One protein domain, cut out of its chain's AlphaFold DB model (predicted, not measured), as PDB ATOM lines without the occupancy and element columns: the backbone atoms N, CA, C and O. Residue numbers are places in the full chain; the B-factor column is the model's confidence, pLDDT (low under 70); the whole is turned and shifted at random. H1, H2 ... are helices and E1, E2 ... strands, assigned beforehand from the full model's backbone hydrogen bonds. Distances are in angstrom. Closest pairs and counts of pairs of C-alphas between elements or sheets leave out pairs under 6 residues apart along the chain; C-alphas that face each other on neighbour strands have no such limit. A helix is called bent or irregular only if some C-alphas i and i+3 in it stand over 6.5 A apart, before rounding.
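AT A GLANCE: This is residues 5 to 65 of the 80 residues of the protein "DUF952 domain-containing protein" of Hyphomicrobiaceae bacterium (UniProt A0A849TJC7). The model is an open frame: two ribbons of two antiparallel strands each, E1 with E4 and E2 with E3, stand at an angle to each other, with the little helix H2 near the corner between them. H1 lies off the E1 side of the first ribbon, away from E4, and few contacts join the parts. The printed part has 61 residues with two named helices and four named strands, in the order H1, E1, H2, E2, E3, E4, in two separate sheets, and its class is mixed, helices and strands. It is only just loose, close to compact, with a radius of gyration of the C-alphas of 12.8 A, and spans 34 by 31 by 18 A.

HOW THE PARTS SIT: E1, residues 21 to 26, and E4, residues 58 to 64, are antiparallel neighbours at 157 degrees between their directions. N 23 and O 62 are 2.8 A apart, within hydrogen-bond range, and so are N 62 and O 23, at 2.9 A. E2, residues 35 to 39, and E3, residues 45 to 49, form a hairpin, antiparallel at 147 degrees. Its N 36 and O 48 are within hydrogen-bond range at 2.8 A, as are N 46 and O 38 at 2.9 A. E1 is apart from both E2 and E3, and E4 is apart from both as well. H2, residues 28 to 31, has its closest C-alphas to E3 at Leu 31 and Leu 49, 7.6 A apart; to E2 they are those of Ala 28 and Leu 35, 7.5 A apart. H1, residues 5 to 14, is apart from E4, and from E3 only just, at 8.4 A. In H1, 5 of 6 O i to N i+4 pairs are within hydrogen-bond range; H2 is too short for such a pair.

IN THESE COORDINATES: E1 measures 16.5 A from first to last C-alpha, beginning at C-alpha 21 (-44.612, -57.825, 5.692). E4 measures 15.5 A and ends at C-alpha 64 (-41.385, -59.629, 9.363). E2 is 13.3 A long, E3 12.8 A and H2 5.4 A. H1 measures 15.7 A from C-alpha 5 (-40.578, -51.070, 22.612) and is irregular: C-alphas 5 and 8 are 7.1 A apart.

THE WHOLE: The two C-alphas farthest apart, those of Gly 17 and Pro 33, are 34.5 A apart. The printed part has no cut, and no link is long; the links H1 to E1 and E3 to E4 are short, with 6 and 8 residues. The mean pLDDT of the printed part is 96.7, and no printed residue is under 70.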
ATOM      1  N   GLU A   5     -39.722 -50.541  21.543       94.81
ATOM      2  CA  GLU A   5     -40.578 -51.070  22.612       94.81
ATOM      3  C   GLU A   5     -42.060 -51.128  22.209       94.81
ATOM      4  O   GLU A   5     -42.810 -51.982  22.674       94.81
ATOM      5  N   GLN A   6     -42.494 -50.232  21.320       96.75
ATOM      6  CA  GLN A   6     -43.887 -50.120  20.874       96.75
ATOM      7  C   GLN A   6     -44.204 -50.978  19.640       96.75
ATOM      8  O   GLN A   6     -45.380 -51.203  19.320       96.75
ATOM      9  N   SER A   7     -43.181 -51.405  18.895       96.81
ATOM     10  CA  SER A   7     -43.341 -51.994  17.560       96.81
ATOM     11  C   SER A   7     -44.069 -53.338  17.586       96.81
ATOM     12  O   SER A   7     -44.988 -53.539  16.791       96.81
ATOM     13  N   ALA A   8     -43.741 -54.221  18.537       96.12
ATOM     14  CA  ALA A   8     -44.372 -55.539  18.650       96.12
ATOM     15  C   ALA A   8     -45.879 -55.451  18.946       96.12
ATOM     16  O   ALA A   8     -46.688 -56.099  18.283       96.12
ATOM     17  N   GLU A   9     -46.278 -54.585  19.880       96.50
ATOM     18  CA  GLU A   9     -47.694 -54.360  20.193       96.50
ATOM     19  C   GLU A   9     -48.439 -53.717  19.009       96.50
ATOM     20  O   GLU A   9     -49.583 -54.066  18.718       96.50
ATOM     21  N   THR A  10     -47.781 -52.807  18.281       97.62
ATOM     22  CA  THR A  10     -48.355 -52.188  17.074       97.62
ATOM     23  C   THR A  10     -48.629 -53.241  15.998       97.62
ATOM     24  O   THR A  10     -49.720 -53.257  15.425       97.62
ATOM     25  N   ALA A  11     -47.677 -54.149  15.758       97.75
ATOM     26  CA  ALA A  11     -47.840 -55.261  14.826       97.75
ATOM     27  C   ALA A  11     -48.993 -56.188  15.231       97.75
ATOM     28  O   ALA A  11     -49.893 -56.434  14.428       97.75
ATOM     29  N   ALA A  12     -49.033 -56.615  16.497       96.75
ATOM     30  CA  ALA A  12     -50.095 -57.478  17.010       96.75
ATOM     31  C   ALA A  12     -51.492 -56.843  16.889       96.75
ATOM     32  O   ALA A  12     -52.461 -57.533  16.589       96.75
ATOM     33  N   LYS A  13     -51.615 -55.526  17.093       96.62
ATOM     34  CA  LYS A  13     -52.916 -54.842  17.059       96.62
ATOM     35  C   LYS A  13     -53.442 -54.584  15.647       96.62
ATOM     36  O   LYS A  13     -54.652 -54.616  15.439       96.62
ATOM     37  N   HIS A  14     -52.561 -54.271  14.701       97.12
ATOM     38  CA  HIS A  14     -52.967 -53.745  13.392       97.12
ATOM     39  C   HIS A  14     -52.677 -54.684  12.222       97.12
ATOM     40  O   HIS A  14     -53.291 -54.547  11.167       97.12
ATOM     41  N   PHE A  15     -51.763 -55.635  12.406       97.12
ATOM     42  CA  PHE A  15     -51.241 -56.465  11.326       97.12
ATOM     43  C   PHE A  15     -51.386 -57.970  11.594       97.12
ATOM     44  O   PHE A  15     -50.914 -58.765  10.787       97.12
ATOM     45  N   ALA A  16     -52.039 -58.382  12.689       96.25
ATOM     46  CA  ALA A  16     -52.224 -59.793  13.037       96.25
ATOM     47  C   ALA A  16     -52.702 -60.639  11.844       96.25
ATOM     48  O   ALA A  16     -53.595 -60.242  11.094       96.25
ATOM     49  N   GLY A  17     -52.078 -61.806  11.665       96.62
ATOM     50  CA  GLY A  17     -52.390 -62.727  10.571       96.62
ATOM     51  C   GLY A  17     -51.900 -62.302   9.178       96.62
ATOM     52  O   GLY A  17     -52.033 -63.080   8.236       96.62
ATOM     53  N   GLN A  18     -51.323 -61.107   9.012       98.06
ATOM     54  CA  GLN A  18     -50.811 -60.656   7.717       98.06
ATOM     55  C   GLN A  18     -49.401 -61.198   7.461       98.06
ATOM     56  O   GLN A  18     -48.488 -61.019   8.271       98.06
ATOM     57  N   SER A  19     -49.228 -61.841   6.307       96.81
ATOM     58  CA  SER A  19     -47.943 -62.324   5.797       96.81
ATOM     59  C   SER A  19     -47.312 -61.325   4.817       96.81
ATOM     60  O   SER A  19     -47.912 -60.308   4.474       96.81
ATOM     61  N   ASN A  20     -46.090 -61.617   4.357       96.44
ATOM     62  CA  ASN A  20     -45.346 -60.802   3.383       96.44
ATOM     63  C   ASN A  20     -45.102 -59.347   3.825       96.44
ATOM     64  O   ASN A  20     -45.016 -58.444   2.992       96.44
ATOM     65  N   LEU A  21     -44.970 -59.123   5.134       98.31
ATOM     66  CA  LEU A  21     -44.612 -57.825   5.692       98.31
ATOM     67  C   LEU A  21     -43.098 -57.665   5.828       98.31
ATOM     68  O   LEU A  21     -42.340 -58.633   5.941       98.31
ATOM     69  N   VAL A  22     -42.674 -56.406   5.875       98.00
ATOM     70  CA  VAL A  22     -41.319 -56.002   6.238       98.00
ATOM     71  C   VAL A  22     -41.365 -55.040   7.417       98.00
ATOM     72  O   VAL A  22     -42.289 -54.238   7.546       98.00
ATOM     73  N   LEU A  23     -40.340 -55.106   8.259       98.06
ATOM     74  CA  LEU A  23     -40.029 -54.104   9.262       98.06
ATOM     75  C   LEU A  23     -38.936 -53.190   8.706       98.06
ATOM     76  O   LEU A  23     -37.908 -53.671   8.224       98.06
ATOM     77  N   VAL A  24     -39.161 -51.880   8.778       97.62
ATOM     78  CA  VAL A  24     -38.227 -50.865   8.282       97.62
ATOM     79  C   VAL A  24     -37.806 -49.975   9.440       97.62
ATOM     80  O   VAL A  24     -38.666 -49.419  10.125       97.62
ATOM     81  N   ALA A  25     -36.501 -49.834   9.646       96.88
ATOM     82  CA  ALA A  25     -35.952 -48.952  10.667       96.88
ATOM     83  C   ALA A  25     -35.428 -47.655  10.067       96.88
ATOM     84  O   ALA A  25     -34.829 -47.642   8.993       96.88
ATOM     85  N   PHE A  26     -35.622 -46.578  10.814       96.69
ATOM     86  CA  PHE A  26     -35.155 -45.238  10.496       96.69
ATOM     87  C   PHE A  26     -34.512 -44.643  11.743       96.69
ATOM     88  O   PHE A  26     -34.982 -44.900  12.852       96.69
ATOM     89  N   ASP A  27     -33.485 -43.823  11.545       95.25
ATOM     90  CA  ASP A  27     -32.973 -42.945  12.590       95.25
ATOM     91  C   ASP A  27     -33.924 -41.746  12.734       95.25
ATOM     92  O   ASP A  27     -34.094 -40.962  11.794       95.25
ATOM     93  N   ALA A  28     -34.562 -41.619  13.898       95.06
ATOM     94  CA  ALA A  28     -35.517 -40.555  14.182       95.06
ATOM     95  C   ALA A  28     -34.889 -39.157  14.062       95.06
ATOM     96  O   ALA A  28     -35.559 -38.241  13.577       95.06
ATOM     97  N   ASP A  29     -33.608 -39.007  14.408       93.06
ATOM     98  CA  ASP A  29     -32.905 -37.722  14.373       93.06
ATOM     99  C   ASP A  29     -32.670 -37.243  12.929       93.06
ATOM    100  O   ASP A  29     -32.549 -36.045  12.663       93.06
ATOM    101  N   THR A  30     -32.702 -38.163  11.959       93.62
ATOM    102  CA  THR A  30     -32.540 -37.856  10.526       93.62
ATOM    103  C   THR A  30     -33.847 -37.496   9.813       93.62
ATOM    104  O   THR A  30     -33.811 -36.981   8.695       93.62
ATOM    105  N   LEU A  31     -35.011 -37.725  10.438       95.06
ATOM    106  CA  LEU A  31     -36.326 -37.452   9.829       95.06
ATOM    107  C   LEU A  31     -36.742 -35.972   9.908       95.06
ATOM    108  O   LEU A  31     -37.751 -35.569   9.320       95.06
ATOM    109  N   GLY A  32     -35.938 -35.152  10.587       93.56
ATOM    110  CA  GLY A  32     -36.074 -33.703  10.616       93.56
ATOM    111  C   GLY A  32     -37.262 -33.193  11.445       93.56
ATOM    112  O   GLY A  32     -37.947 -33.952  12.133       93.56
ATOM    113  N   PRO A  33     -37.546 -31.880  11.378       95.88
ATOM    114  CA  PRO A  33     -38.461 -31.204  12.305       95.88
ATOM    115  C   PRO A  33     -39.943 -31.562  12.114       95.88
ATOM    116  O   PRO A  33     -40.780 -31.193  12.934       95.88
ATOM    117  N   ASN A  34     -40.285 -32.265  11.030       97.44
ATOM    118  CA  ASN A  34     -41.650 -32.728  10.776       97.44
ATOM    119  C   ASN A  34     -41.969 -34.049  11.489       97.44
ATOM    120  O   ASN A  34     -43.123 -34.481  11.453       97.44
ATOM    121  N   LEU A  35     -40.986 -34.692  12.129       98.12
ATOM    122  CA  LEU A  35     -41.226 -35.796  13.048       98.12
ATOM    123  C   LEU A  35     -41.685 -35.236  14.399       98.12
ATOM    124  O   LEU A  35     -40.924 -34.578  15.104       98.12
ATOM    125  N   LYS A  36     -42.937 -35.501  14.769       98.25
ATOM    126  CA  LYS A  36     -43.513 -35.063  16.044       98.25
ATOM    127  C   LYS A  36     -43.761 -36.252  16.953       98.25
ATOM    128  O   LYS A  36     -44.244 -37.288  16.506       98.25
ATOM    129  N   TRP A  37     -43.464 -36.068  18.230       98.00
ATOM    130  CA  TRP A  37     -43.774 -37.025  19.283       98.00
ATOM    131  C   TRP A  37     -45.074 -36.608  19.956       98.00
ATOM    132  O   TRP A  37     -45.121 -35.572  20.618       98.00
ATOM    133  N   GLU A  38     -46.134 -37.388  19.769       98.31
ATOM    134  CA  GLU A  38     -47.475 -37.024  20.239       98.31
ATOM    135  C   GLU A  38     -48.103 -38.160  21.055       98.31
ATOM    136  O   GLU A  38     -47.894 -39.333  20.722       98.31
ATOM    137  N   PRO A  39     -48.876 -37.847  22.114       98.12
ATOM    138  CA  PRO A  39     -49.575 -38.861  22.889       98.12
ATOM    139  C   PRO A  39     -50.530 -39.679  22.019       98.12
ATOM    140  O   PRO A  39     -51.281 -39.138  21.211       98.12
ATOM    141  N   SER A  40     -50.522 -40.994  22.215       96.19
ATOM    142  CA  SER A  40     -51.403 -41.928  21.516       96.19
ATOM    143  C   SER A  40     -51.859 -43.032  22.481       96.19
ATOM    144  O   SER A  40     -52.374 -42.746  23.566       96.19
ATOM    145  N   ARG A  41     -51.707 -44.308  22.112       94.50
ATOM    146  CA  ARG A  41     -52.138 -45.462  22.911       94.50
ATOM    147  C   ARG A  41     -51.561 -45.405  24.330       94.50
ATOM    148  O   ARG A  41     -50.349 -45.360  24.514       94.50
ATOM    149  N   GLY A  42     -52.446 -45.418  25.328       93.94
ATOM    150  CA  GLY A  42     -52.061 -45.389  26.743       93.94
ATOM    151  C   GLY A  42     -51.355 -44.102  27.185       93.94
ATOM    152  O   GLY A  42     -50.694 -44.111  28.214       93.94
ATOM    153  N   GLY A  43     -51.448 -43.013  26.408       96.19
ATOM    154  CA  GLY A  43     -50.755 -41.752  26.689       96.19
ATOM    155  C   GLY A  43     -49.259 -41.755  26.349       96.19
ATOM    156  O   GLY A  43     -48.611 -40.724  26.496       96.19
ATOM    157  N   ALA A  44     -48.709 -42.874  25.862       97.44
ATOM    158  CA  ALA A  44     -47.326 -42.939  25.405       97.44
ATOM    159  C   ALA A  44     -47.130 -42.105  24.128       97.44
ATOM    160  O   ALA A  44     -48.041 -41.998  23.302       97.44
ATOM    161  N   LEU A  45     -45.935 -41.534  23.962       97.94
ATOM    162  CA  LEU A  45     -45.586 -40.750  22.778       97.94
ATOM    163  C   LEU A  45     -45.249 -41.667  21.604       97.94
ATOM    164  O   LEU A  45     -44.420 -42.565  21.734       97.94
ATOM    165  N   PHE A  46     -45.865 -41.409  20.455       98.31
ATOM    166  CA  PHE A  46     -45.554 -42.071  19.191       98.31
ATOM    167  C   PHE A  46     -44.967 -41.057  18.201       98.31
ATOM    168  O   PHE A  46     -45.436 -39.916  18.156       98.31
ATOM    169  N   PRO A  47     -43.970 -41.457  17.391       98.00
ATOM    170  CA  PRO A  47     -43.460 -40.615  16.324       98.00
ATOM    171  C   PRO A  47     -44.415 -40.593  15.120       98.00
ATOM    172  O   PRO A  47     -44.707 -41.622  14.491       98.00
ATOM    173  N   HIS A  48     -44.859 -39.397  14.746       98.25
ATOM    174  CA  HIS A  48     -45.654 -39.116  13.554       98.25
ATOM    175  C   HIS A  48     -44.866 -38.198  12.618       98.25
ATOM    176  O   HIS A  48     -44.495 -37.086  12.986       98.25
ATOM    177  N   LEU A  49     -44.596 -38.667  11.398       98.12
ATOM    178  CA  LEU A  49     -43.906 -37.882  10.378       98.12
ATOM    179  C   LEU A  49     -44.929 -37.121   9.532       98.12
ATOM    180  O   LEU A  49     -45.669 -37.726   8.761       98.12
ATOM    181  N   TYR A  50     -44.936 -35.795   9.643       98.00
ATOM    182  CA  TYR A  50     -45.783 -34.892   8.853       98.00
ATOM    183  C   TYR A  50     -45.077 -34.447   7.564       98.00
ATOM    184  O   TYR A  50     -44.979 -33.261   7.257       98.00
ATOM    185  N   ALA A  51     -44.524 -35.410   6.835       96.81
ATOM    186  CA  ALA A  51     -43.826 -35.209   5.572       96.81
ATOM    187  C   ALA A  51     -43.847 -36.510   4.757       96.81
ATOM    188  O   ALA A  51     -44.218 -37.569   5.265       96.81
ATOM    189  N   ALA A  52     -43.422 -36.442   3.494       97.06
ATOM    190  CA  ALA A  52     -43.158 -37.652   2.724       97.06
ATOM    191  C   ALA A  52     -42.055 -38.477   3.408       97.06
ATOM    192  O   ALA A  52     -41.060 -37.915   3.860       97.06
ATOM    193  N   LEU A  53     -42.231 -39.799   3.467       96.25
ATOM    194  CA  LEU A  53     -41.237 -40.716   4.017       96.25
ATOM    195  C   LEU A  53     -40.015 -40.789   3.085       96.25
ATOM    196  O   LEU A  53     -40.160 -41.298   1.969       96.25
ATOM    197  N   PRO A  54     -38.816 -40.343   3.506       94.44
ATOM    198  CA  PRO A  54     -37.605 -40.500   2.707       94.44
ATOM    199  C   PRO A  54     -37.130 -41.958   2.750       94.44
ATOM    200  O   PRO A  54     -36.242 -42.310   3.511       94.44
ATOM    201  N   THR A  55     -37.708 -42.841   1.936       95.62
ATOM    202  CA  THR A  55     -37.420 -44.291   1.982       95.62
ATOM    203  C   THR A  55     -35.936 -44.642   1.832       95.62
ATOM    204  O   THR A  55     -35.495 -45.653   2.370       95.62
ATOM    205  N   ALA A  56     -35.154 -43.793   1.159       95.50
ATOM    206  CA  ALA A  56     -33.707 -43.943   1.014       95.50
ATOM    207  C   ALA A  56     -32.913 -43.760   2.324       95.50
ATOM    208  O   ALA A  56     -31.751 -44.150   2.368       95.50
ATOM    209  N   SER A  57     -33.505 -43.188   3.381       94.81
ATOM    210  CA  SER A  57     -32.866 -43.045   4.699       94.81
ATOM    211  C   SER A  57     -33.148 -44.215   5.647       94.81
ATOM    212  O   SER A  57     -32.815 -44.141   6.831       94.81
ATOM    213  N   ALA A  58     -33.768 -45.295   5.158       96.81
ATOM    214  CA  ALA A  58     -33.943 -46.504   5.949       96.81
ATOM    215  C   ALA A  58     -32.572 -47.068   6.357       96.81
ATOM    216  O   ALA A  58     -31.733 -47.355   5.505       96.81
ATOM    217  N   LEU A  59     -32.367 -47.271   7.660       95.88
ATOM    218  CA  LEU A  59     -31.162 -47.915   8.192       95.88
ATOM    219  C   LEU A  59     -31.097 -49.376   7.751       95.88
ATOM    220  O   LEU A  59     -30.033 -49.901   7.429       95.88
ATOM    221  N   TRP A  60     -32.254 -50.037   7.745       96.00
ATOM    222  CA  TRP A  60     -32.406 -51.395   7.252       96.00
ATOM    223  C   TRP A  60     -33.870 -51.734   6.980       96.00
ATOM    224  O   TRP A  60     -34.800 -51.125   7.516       96.00
ATOM    225  N   VAL A  61     -34.053 -52.780   6.176       97.12
ATOM    226  CA  VAL A  61     -35.333 -53.441   5.910       97.12
ATOM    227  C   VAL A  61     -35.148 -54.923   6.204       97.12
ATOM    228  O   VAL A  61     -34.199 -55.536   5.717       97.12
ATOM    229  N   LYS A  62     -36.039 -55.511   7.000       96.94
ATOM    230  CA  LYS A  62     -36.016 -56.943   7.322       96.94
ATOM    231  C   LYS A  62     -37.393 -57.558   7.076       96.94
ATOM    232  O   LYS A  62     -38.391 -56.896   7.356       96.94
ATOM    233  N   PRO A  63     -37.480 -58.808   6.592       97.75
ATOM    234  CA  PRO A  63     -38.739 -59.543   6.602       97.75
ATOM    235  C   PRO A  63     -39.323 -59.588   8.015       97.75
ATOM    236  O   PRO A  63     -38.581 -59.733   8.988       97.75
ATOM    237  N   LEU A  64     -40.646 -59.492   8.115       98.25
ATOM    238  CA  LEU A  64     -41.385 -59.629   9.363       98.25
ATOM    239  C   LEU A  64     -42.308 -60.856   9.244       98.25
ATOM    240  O   LEU A  64     -43.485 -60.713   8.906       98.25
ATOM    241  N   PRO A  65     -41.766 -62.078   9.405       97.94
ATOM    242  CA  PRO A  65     -42.521 -63.301   9.168       97.94
ATOM    243  C   PRO A  65     -43.599 -63.506  10.233       97.94
ATOM    244  O   PRO A  65     -43.440 -63.122  11.393       97.94
TER     245      PRO A  65